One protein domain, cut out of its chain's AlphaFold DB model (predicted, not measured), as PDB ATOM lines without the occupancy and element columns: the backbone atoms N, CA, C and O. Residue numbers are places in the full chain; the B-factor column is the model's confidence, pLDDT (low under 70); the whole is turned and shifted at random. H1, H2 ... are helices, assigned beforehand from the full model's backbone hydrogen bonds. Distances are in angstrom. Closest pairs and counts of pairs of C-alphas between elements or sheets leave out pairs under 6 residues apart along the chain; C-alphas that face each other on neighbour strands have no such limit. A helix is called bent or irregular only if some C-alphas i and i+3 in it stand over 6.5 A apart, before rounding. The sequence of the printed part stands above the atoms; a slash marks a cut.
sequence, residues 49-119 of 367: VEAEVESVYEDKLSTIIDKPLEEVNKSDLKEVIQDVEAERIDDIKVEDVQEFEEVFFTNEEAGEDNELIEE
ATOM      1  N   VAL A  49     210.657 174.806 183.902       49.88
ATOM      2  CA  VAL A  49     209.990 174.597 185.184       49.88
ATOM      3  C   VAL A  49     208.483 174.796 185.032       49.88
ATOM      4  O   VAL A  49     207.731 174.029 185.615       49.88
ATOM      5  N   GLU A  50     208.031 175.691 184.149       50.59
ATOM      6  CA  GLU A  50     206.609 175.933 183.852       50.59
ATOM      7  C   GLU A  50     205.829 174.651 183.509       50.59
ATOM      8  O   GLU A  50     204.844 174.330 184.168       50.59
ATOM      9  N   ALA A  51     206.344 173.831 182.585       55.34
ATOM     10  CA  ALA A  51     205.723 172.553 182.224       55.34
ATOM     11  C   ALA A  51     205.782 171.496 183.349       55.34
ATOM     12  O   ALA A  51     204.934 170.605 183.409       55.34
ATOM     13  N   GLU A  52     206.790 171.563 184.229       57.50
ATOM     14  CA  GLU A  52     206.880 170.688 185.404       57.50
ATOM     15  C   GLU A  52     205.900 171.144 186.502       57.50
ATOM     16  O   GLU A  52     205.261 170.294 187.114       57.50
ATOM     17  N   VAL A  53     205.706 172.453 186.707       65.56
ATOM     18  CA  VAL A  53     204.735 173.018 187.664       65.56
ATOM     19  C   VAL A  53     203.313 172.743 187.229       65.56
ATOM     20  O   VAL A  53     202.542 172.249 188.040       65.56
ATOM     21  N   GLU A  54     202.972 173.008 185.969       70.19
ATOM     22  CA  GLU A  54     201.629 172.755 185.444       70.19
ATOM     23  C   GLU A  54     201.275 171.268 185.579       70.19
ATOM     24  O   GLU A  54     200.237 170.920 186.133       70.19
ATOM     25  N   SER A  55     202.196 170.371 185.207       66.12
ATOM     26  CA  SER A  55     201.994 168.926 185.369       66.12
ATOM     27  C   SER A  55     201.862 168.501 186.834       66.12
ATOM     28  O   SER A  55     201.016 167.665 187.143       66.12
ATOM     29  N   VAL A  56     202.695 169.022 187.742       69.25
ATOM     30  CA  VAL A  56     202.632 168.658 189.169       69.25
ATOM     31  C   VAL A  56     201.376 169.228 189.823       69.25
ATOM     32  O   VAL A  56     200.770 168.551 190.656       69.25
ATOM     33  N   TYR A  57     200.969 170.437 189.436       80.56
ATOM     34  CA  TYR A  57     199.734 171.053 189.896       80.56
ATOM     35  C   TYR A  57     198.529 170.208 189.494       80.56
ATOM     36  O   TYR A  57     197.776 169.769 190.362       80.56
ATOM     37  N   GLU A  58     198.398 169.913 188.201       81.56
ATOM     38  CA  GLU A  58     197.299 169.123 187.646       81.56
ATOM     39  C   GLU A  58     197.215 167.728 188.271       81.56
ATOM     40  O   GLU A  58     196.128 167.288 188.644       81.56
ATOM     41  N   ASP A  59     198.353 167.053 188.457       74.94
ATOM     42  CA  ASP A  59     198.374 165.677 188.959       74.94
ATOM     43  C   ASP A  59     198.143 165.564 190.474       74.94
ATOM     44  O   ASP A  59     197.630 164.539 190.934       74.94
ATOM     45  N   LYS A  60     198.577 166.554 191.268       78.00
ATOM     46  CA  LYS A  60     198.648 166.414 192.735       78.00
ATOM     47  C   LYS A  60     197.826 167.425 193.524       78.00
ATOM     48  O   LYS A  60     197.439 167.112 194.646       78.00
ATOM     49  N   LEU A  61     197.605 168.628 192.999       83.94
ATOM     50  CA  LEU A  61     197.080 169.755 193.780       83.94
ATOM     51  C   LEU A  61     195.785 170.342 193.226       83.94
ATOM     52  O   LEU A  61     195.018 170.891 194.011       83.94
ATOM     53  N   SER A  62     195.490 170.172 191.938       84.38
ATOM     54  CA  SER A  62     194.282 170.686 191.271       84.38
ATOM     55  C   SER A  62     192.977 170.204 191.914       84.38
ATOM     56  O   SER A  62     191.968 170.902 191.911       84.38
ATOM     57  N   THR A  63     192.979 169.009 192.513       83.44
ATOM     58  CA  THR A  63     191.815 168.447 193.217       83.44
ATOM     59  C   THR A  63     191.701 168.910 194.670       83.44
ATOM     60  O   THR A  63     190.713 168.594 195.331       83.44
ATOM     61  N   ILE A  64     192.724 169.593 195.185       88.25
ATOM     62  CA  ILE A  64     192.842 170.049 196.575       88.25
ATOM     63  C   ILE A  64     192.647 171.566 196.648       88.25
ATOM     64  O   ILE A  64     191.909 172.059 197.498       88.25
ATOM     65  N   ILE A  65     193.299 172.297 195.747       87.94
ATOM     66  CA  ILE A  65     193.203 173.742 195.605       87.94
ATOM     67  C   ILE A  65     192.186 174.009 194.497       87.94
ATOM     68  O   ILE A  65     192.492 173.854 193.320       87.94
ATOM     69  N   ASP A  66     190.966 174.399 194.873       86.25
ATOM     70  CA  ASP A  66     189.869 174.700 193.935       86.25
ATOM     71  C   ASP A  66     190.068 176.072 193.259       86.25
ATOM     72  O   ASP A  66     189.270 176.999 193.414       86.25
ATOM     73  N   LYS A  67     191.206 176.226 192.578       85.50
ATOM     74  CA  LYS A  67     191.607 177.409 191.813       85.50
ATOM     75  C   LYS A  67     192.366 176.986 190.554       85.50
ATOM     76  O   LYS A  67     192.998 175.931 190.548       85.50
ATOM     77  N   PRO A  68     192.342 177.782 189.482       82.06
ATOM     78  CA  PRO A  68     193.311 177.622 188.402       82.06
ATOM     79  C   PRO A  68     194.723 177.984 188.902       82.06
ATOM     80  O   PRO A  68     194.854 178.778 189.838       82.06
ATOM     81  N   LEU A  69     195.770 177.395 188.307       77.19
ATOM     82  CA  LEU A  69     197.170 177.561 188.738       77.19
ATOM     83  C   LEU A  69     197.578 179.039 188.829       77.19
ATOM     84  O   LEU A  69     198.274 179.433 189.760       77.19
ATOM     85  N   GLU A  70     197.091 179.861 187.903       75.75
ATOM     86  CA  GLU A  70     197.378 181.295 187.804       75.75
ATOM     87  C   GLU A  70     196.797 182.115 188.969       75.75
ATOM     88  O   GLU A  70     197.189 183.260 189.179       75.75
ATOM     89  N   GLU A  71     195.854 181.551 189.729       79.25
ATOM     90  CA  GLU A  71     195.230 182.191 190.895       79.25
ATOM     91  C   GLU A  71     195.735 181.624 192.235       79.25
ATOM     92  O   GLU A  71     195.354 182.117 193.308       79.25
ATOM     93  N   VAL A  72     196.582 180.590 192.193       79.69
ATOM     94  CA  VAL A  72     197.207 180.002 193.383       79.69
ATOM     95  C   VAL A  72     198.221 180.983 193.950       79.69
ATOM     96  O   VAL A  72     198.950 181.647 193.228       79.69
ATOM     97  N   ASN A  73     198.280 181.096 195.272       80.81
ATOM     98  CA  ASN A  73     199.278 181.924 195.939       80.81
ATOM     99  C   ASN A  73     199.832 181.239 197.193       80.81
ATOM    100  O   ASN A  73     199.362 180.191 197.643       80.81
ATOM    101  N   LYS A  74     200.807 181.893 197.832       77.00
ATOM    102  CA  LYS A  74     201.465 181.404 199.053       77.00
ATOM    103  C   LYS A  74     200.513 180.994 200.175       77.00
ATOM    104  O   LYS A  74     200.841 180.123 200.979       77.00
ATOM    105  N   SER A  75     199.398 181.704 200.324       84.00
ATOM    106  CA  SER A  75     198.459 181.427 201.409       84.00
ATOM    107  C   SER A  75     197.686 180.136 201.171       84.00
ATOM    108  O   SER A  75     197.506 179.383 202.124       84.00
ATOM    109  N   ASP A  76     197.371 179.832 199.912       87.06
ATOM    110  CA  ASP A  76     196.697 178.593 199.521       87.06
ATOM    111  C   ASP A  76     197.588 177.379 199.816       87.06
ATOM    112  O   ASP A  76     197.169 176.422 200.460       87.06
ATOM    113  N   LEU A  77     198.872 177.454 199.458       85.81
ATOM    114  CA  LEU A  77     199.833 176.372 199.709       85.81
ATOM    115  C   LEU A  77     200.075 176.132 201.204       85.81
ATOM    116  O   LEU A  77     200.170 174.990 201.652       85.81
ATOM    117  N   LYS A  78     200.110 177.203 202.004       86.44
ATOM    118  CA  LYS A  78     200.207 177.096 203.467       86.44
ATOM    119  C   LYS A  78     198.988 176.434 204.094       86.44
ATOM    120  O   LYS A  78     199.149 175.738 205.095       86.44
ATOM    121  N   GLU A  79     197.798 176.677 203.557       88.38
ATOM    122  CA  GLU A  79     196.568 176.027 204.012       88.38
ATOM    123  C   GLU A  79     196.619 174.526 203.715       88.38
ATOM    124  O   GLU A  79     196.414 173.720 204.623       88.38
ATOM    125  N   VAL A  80     197.047 174.142 202.508       87.81
ATOM    126  CA  VAL A  80     197.227 172.729 202.148       87.81
ATOM    127  C   VAL A  80     198.248 172.040 203.053       87.81
ATOM    128  O   VAL A  80     197.977 170.950 203.549       87.81
ATOM    129  N   ILE A  81     199.394 172.669 203.345       87.00
ATOM    130  CA  ILE A  81     200.381 172.109 204.287       87.00
ATOM    131  C   ILE A  81     199.742 171.846 205.657       87.00
ATOM    132  O   ILE A  81     199.916 170.761 206.210       87.00
ATOM    133  N   GLN A  82     198.979 172.805 206.190       89.31
ATOM    134  CA  GLN A  82     198.310 172.652 207.488       89.31
ATOM    135  C   GLN A  82     197.273 171.528 207.479       89.31
ATOM    136  O   GLN A  82     197.145 170.806 208.468       89.31
ATOM    137  N   ASP A  83     196.538 171.372 206.382       88.88
ATOM    138  CA  ASP A  83     195.522 170.333 206.248       88.88
ATOM    139  C   ASP A  83     196.133 168.935 206.097       88.88
ATOM    140  O   ASP A  83     195.616 167.981 206.682       88.88
ATOM    141  N   VAL A  84     197.267 168.811 205.404       86.94
ATOM    142  CA  VAL A  84     198.025 167.553 205.322       86.94
ATOM    143  C   VAL A  84     198.652 167.201 206.676       86.94
ATOM    144  O   VAL A  84     198.538 166.065 207.129       86.94
ATOM    145  N   GLU A  85     199.258 168.166 207.377       87.38
ATOM    146  CA  GLU A  85     199.795 167.963 208.735       87.38
ATOM    147  C   GLU A  85     198.708 167.574 209.747       87.38
ATOM    148  O   GLU A  85     198.975 166.849 210.708       87.38
ATOM    149  N   ALA A  86     197.481 168.054 209.541       89.75
ATOM    150  CA  ALA A  86     196.320 167.732 210.360       89.75
ATOM    151  C   ALA A  86     195.602 166.433 209.941       89.75
ATOM    152  O   ALA A  86     194.527 166.165 210.483       89.75
ATOM    153  N   GLU A  87     196.163 165.657 209.003       85.50
ATOM    154  CA  GLU A  87     195.582 164.412 208.465       85.50
ATOM    155  C   GLU A  87     194.160 164.612 207.893       85.50
ATOM    156  O   GLU A  87     193.287 163.754 208.012       85.50
ATOM    157  N   ARG A  88     193.881 165.786 207.308       85.62
ATOM    158  CA  ARG A  88     192.602 166.075 206.626       85.62
ATOM    159  C   ARG A  88     192.632 165.703 205.147       85.62
ATOM    160  O   ARG A  88     191.574 165.597 204.530       85.62
ATOM    161  N   ILE A  89     193.831 165.527 204.601       83.50
ATOM    162  CA  ILE A  89     194.097 165.140 203.222       83.50
ATOM    163  C   ILE A  89     195.105 163.990 203.267       83.50
ATOM    164  O   ILE A  89     196.240 164.183 203.695       83.50
ATOM    165  N   ASP A  90     194.687 162.805 202.823       79.69
ATOM    166  CA  ASP A  90     195.504 161.584 202.893       79.69
ATOM    167  C   ASP A  90     196.285 161.300 201.595       79.69
ATOM    168  O   ASP A  90     197.237 160.515 201.589       79.69
ATOM    169  N   ASP A  91     195.885 161.929 200.487       79.75
ATOM    170  CA  ASP A  91     196.355 161.587 199.138       79.75
ATOM    171  C   ASP A  91     197.657 162.306 198.732       79.75
ATOM    172  O   ASP A  91     198.268 161.961 197.719       79.75
ATOM    173  N   ILE A  92     198.121 163.266 199.536       80.75
ATOM    174  CA  ILE A  92     199.349 164.034 199.302       80.75
ATOM    175  C   ILE A  92     200.152 164.164 200.600       80.75
ATOM    176  O   ILE A  92     199.587 164.165 201.691       80.75
ATOM    177  N   LYS A  93     201.480 164.268 200.504       82.75
ATOM    178  CA  LYS A  93     202.351 164.463 201.670       82.75
ATOM    179  C   LYS A  93     202.806 165.907 201.788       82.75
ATOM    180  O   LYS A  93     202.903 166.617 200.791       82.75
ATOM    181  N   VAL A  94     203.176 166.316 203.002       78.06
ATOM    182  CA  VAL A  94     203.723 167.658 203.269       78.06
ATOM    183  C   VAL A  94     204.926 167.939 202.373       78.06
ATOM    184  O   VAL A  94     205.052 169.038 201.843       78.06
ATOM    185  N   GLU A  95     205.780 166.936 202.147       72.94
ATOM    186  CA  GLU A  95     206.948 167.083 201.280       72.94
ATOM    187  C   GLU A  95     206.580 167.366 199.818       72.94
ATOM    188  O   GLU A  95     207.316 168.091 199.161       72.94
ATOM    189  N   ASP A  96     205.459 166.833 199.318       72.62
ATOM    190  CA  ASP A  96     204.992 167.084 197.947       72.62
ATOM    191  C   ASP A  96     204.465 168.524 197.793       72.62
ATOM    192  O   ASP A  96     204.693 169.158 196.766       72.62
ATOM    193  N   VAL A  97     203.790 169.055 198.820       79.12
ATOM    194  CA  VAL A  97     203.259 170.433 198.822       79.12
ATOM    195  C   VAL A  97     204.384 171.451 198.986       79.12
ATOM    196  O   VAL A  97     204.385 172.471 198.309       79.12
ATOM    197  N   GLN A  98     205.367 171.162 199.845       71.38
ATOM    198  CA  GLN A  98     206.571 171.987 199.994       71.38
ATOM    199  C   GLN A  98     207.418 171.987 198.716       71.38
ATOM    200  O   GLN A  98     207.917 173.034 198.319       71.38
ATOM    201  N   GLU A  99     207.553 170.832 198.055       65.06
ATOM    202  CA  GLU A  99     208.229 170.729 196.760       65.06
ATOM    203  C   GLU A  99     207.501 171.558 195.698       65.06
ATOM    204  O   GLU A  99     208.141 172.322 194.986       65.06
ATOM    205  N   PHE A 100     206.171 171.474 195.623       73.44
ATOM    206  CA  PHE A 100     205.407 172.320 194.711       73.44
ATOM    207  C   PHE A 100     205.527 173.807 195.049       73.44
ATOM    208  O   PHE A 100     205.712 174.602 194.138       73.44
ATOM    209  N   GLU A 101     205.461 174.185 196.329       70.44
ATOM    210  CA  GLU A 101     205.612 175.574 196.771       70.44
ATOM    211  C   GLU A 101     206.927 176.174 196.268       70.44
ATOM    212  O   GLU A 101     206.926 177.252 195.681       70.44
ATOM    213  N   GLU A 102     208.038 175.454 196.413       60.22
ATOM    214  CA  GLU A 102     209.352 175.913 195.955       60.22
ATOM    215  C   GLU A 102     209.427 176.080 194.426       60.22
ATOM    216  O   GLU A 102     210.005 177.055 193.950       60.22
ATOM    217  N   VAL A 103     208.823 175.169 193.654       60.56
ATOM    218  CA  VAL A 103     208.836 175.213 192.181       60.56
ATOM    219  C   VAL A 103     207.833 176.253 191.634       60.56
ATOM    220  O   VAL A 103     208.122 176.961 190.671       60.56
ATOM    221  N   PHE A 104     206.680 176.409 192.282       64.12
ATOM    222  CA  PHE A 104     205.696 177.451 191.993       64.12
ATOM    223  C   PHE A 104     206.307 178.850 192.159       64.12
ATOM    224  O   PHE A 104     206.200 179.677 191.253       64.12
ATOM    225  N   PHE A 105     207.042 179.083 193.254       60.84
ATOM    226  CA  PHE A 105     207.744 180.352 193.460       60.84
ATOM    227  C   PHE A 105     208.800 180.625 192.393       60.84
ATOM    228  O   PHE A 105     208.902 181.762 191.955       60.84
ATOM    229  N   THR A 106     209.521 179.613 191.900       55.34
ATOM    230  CA  THR A 106     210.492 179.842 190.815       55.34
ATOM    231  C   THR A 106     209.864 180.310 189.494       55.34
ATOM    232  O   THR A 106     210.572 180.908 188.689       55.34
ATOM    233  N   ASN A 107     208.568 180.070 189.254       59.75
ATOM    234  CA  ASN A 107     207.865 180.600 188.077       59.75
ATOM    235  C   ASN A 107     207.346 182.025 188.298       59.75
ATOM    236  O   ASN A 107     207.458 182.849 187.397       59.75
ATOM    237  N   GLU A 108     206.785 182.316 189.478       61.19
ATOM    238  CA  GLU A 108     206.389 183.683 189.853       61.19
ATOM    239  C   GLU A 108     207.616 184.611 189.819       61.19
ATOM    240  O   GLU A 108     207.569 185.677 189.208       61.19
ATOM    241  N   GLU A 109     208.750 184.142 190.355       57.81
ATOM    242  CA  GLU A 109     210.049 184.815 190.263       57.81
ATOM    243  C   GLU A 109     210.464 185.041 188.797       57.81
ATOM    244  O   GLU A 109     210.837 186.152 188.460       57.81
ATOM    245  N   ALA A 110     210.302 184.074 187.883       60.03
ATOM    246  CA  ALA A 110     210.668 184.256 186.469       60.03
ATOM    247  C   ALA A 110     209.879 185.374 185.748       60.03
ATOM    248  O   ALA A 110     210.395 186.001 184.821       60.03
ATOM    249  N   GLY A 111     208.633 185.634 186.158       63.00
ATOM    250  CA  GLY A 111     207.867 186.790 185.683       63.00
ATOM    251  C   GLY A 111     208.459 188.114 186.177       63.00
ATOM    252  O   GLY A 111     208.664 189.022 185.375       63.00
ATOM    253  N   GLU A 112     208.796 188.186 187.469       65.50
ATOM    254  CA  GLU A 112     209.483 189.342 188.068       65.50
ATOM    255  C   GLU A 112     210.878 189.574 187.453       65.50
ATOM    256  O   GLU A 112     211.273 190.720 187.251       65.50
ATOM    257  N   ASP A 113     211.615 188.504 187.133       64.69
ATOM    258  CA  ASP A 113     212.941 188.562 186.503       64.69
ATOM    259  C   ASP A 113     212.863 189.271 185.136       64.69
ATOM    260  O   ASP A 113     213.703 190.111 184.819       64.69
ATOM    261  N   ASN A 114     211.842 188.964 184.326       71.38
ATOM    262  CA  ASN A 114     211.646 189.606 183.024       71.38
ATOM    263  C   ASN A 114     211.311 191.094 183.162       71.38
ATOM    264  O   ASN A 114     211.853 191.907 182.419       71.38
ATOM    265  N   GLU A 115     210.456 191.461 184.119       74.12
ATOM    266  CA  GLU A 115     210.160 192.871 184.403       74.12
ATOM    267  C   GLU A 115     211.424 193.628 184.834       74.12
ATOM    268  O   GLU A 115     211.665 194.738 184.365       74.12
ATOM    269  N   LEU A 116     212.270 193.005 185.658       75.56
ATOM    270  CA  LEU A 116     213.532 193.588 186.107       75.56
ATOM    271  C   LEU A 116     214.564 193.714 184.978       75.56
ATOM    272  O   LEU A 116     215.327 194.675 184.953       75.56
ATOM    273  N   ILE A 117     214.610 192.764 184.040       78.75
ATOM    274  CA  ILE A 117     215.470 192.865 182.852       78.75
ATOM    275  C   ILE A 117     215.040 194.041 181.979       78.75
ATOM    276  O   ILE A 117     215.902 194.777 181.505       78.75
ATOM    277  N   GLU A 118     213.739 194.237 181.779       83.25
ATOM    278  CA  GLU A 118     213.242 195.395 181.036       83.25
ATOM    279  C   GLU A 118     213.527 196.708 181.788       83.25
ATOM    280  O   GLU A 118     213.990 197.657 181.163       83.25
ATOM    281  N   GLU A 119     213.390 196.749 183.120       83.19
ATOM    282  CA  GLU A 119     213.816 197.899 183.943       83.19
ATOM    283  C   GLU A 119     215.319 198.195 183.763       83.19
ATOM    284  O   GLU A 119     215.704 199.333 183.516       83.19
TER     285      GLU A 119
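This is residues 49 to 119 of the 367 residues of an uncharacterized protein of Bacillus circulans (UniProt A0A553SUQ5). One long helix, H3, has two shorter helices packed on different sides of its first part. H2 folds back along H3 as a helical hairpin, H1 packs on H3 a little farther along, and residues 111 to 119 of H3 stick out beyond both. Residues 62 to 73, with no named element, loop from H1 over to H2. The printed part has 71 residues, with three named helices in the order H1, H2, H3 and no named strand; the class is all helix. It is only just compact, close to loose, with a radius of gyration of the C-alphas of 13.1 A, and the C-alphas span 45 by 20 by 19 A.

H3, residues 94 to 119, touches H1, residues 49 to 61, with its residues 100 to 107 alone. Their closest C-alphas, those of Val 53 and Phe 104, are 6.3 A apart. The two run opposite ways at a shallow tilt of 34 degrees, only just short of steep. H1 is apart from H2, residues 74 to 85, which follows it in the chain. H2 touches H3, here with residues 94 to 101 of H3 alone. The closest C-alphas of this pair are those of Ile 81 and Val 94, 5.7 A apart. H2 and H3 form a helical hairpin and run opposite ways at a shallow tilt of 9 degrees. In H1, H2 and H3 every O i to N i+4 pair is within hydrogen-bond range.

H1 begins at C-alpha 49, at (209.990, 174.597, 185.184), and is 16.2 A long from first to last C-alpha. It is neither bent nor irregular, but only just: C-alphas 58 and 61 are 6.2 A apart. H2 begins at C-alpha 74, at (201.465, 181.404, 199.053), and is 16.6 A long. H3, the longest helix with 26 residues, measures 37.3 A and ends at C-alpha 119, at (213.816, 197.899, 183.943).

The two C-alphas farthest apart, those of Glu 87 and Glu 119, are 45.3 A from each other. Without residues 111 to 119, which stand free, the body of 62 residues spans 33 by 19 by 18 A. The link from H1 to H2, with 12 residues, is long, and the link from H2 to H3, with 8 residues, is short but not tight. The printed part has no cut. The mean pLDDT of the printed part is 75.5, and 20 residues are under 70: residues 49 to 53, 55 to 56, 99 and 102 to 113.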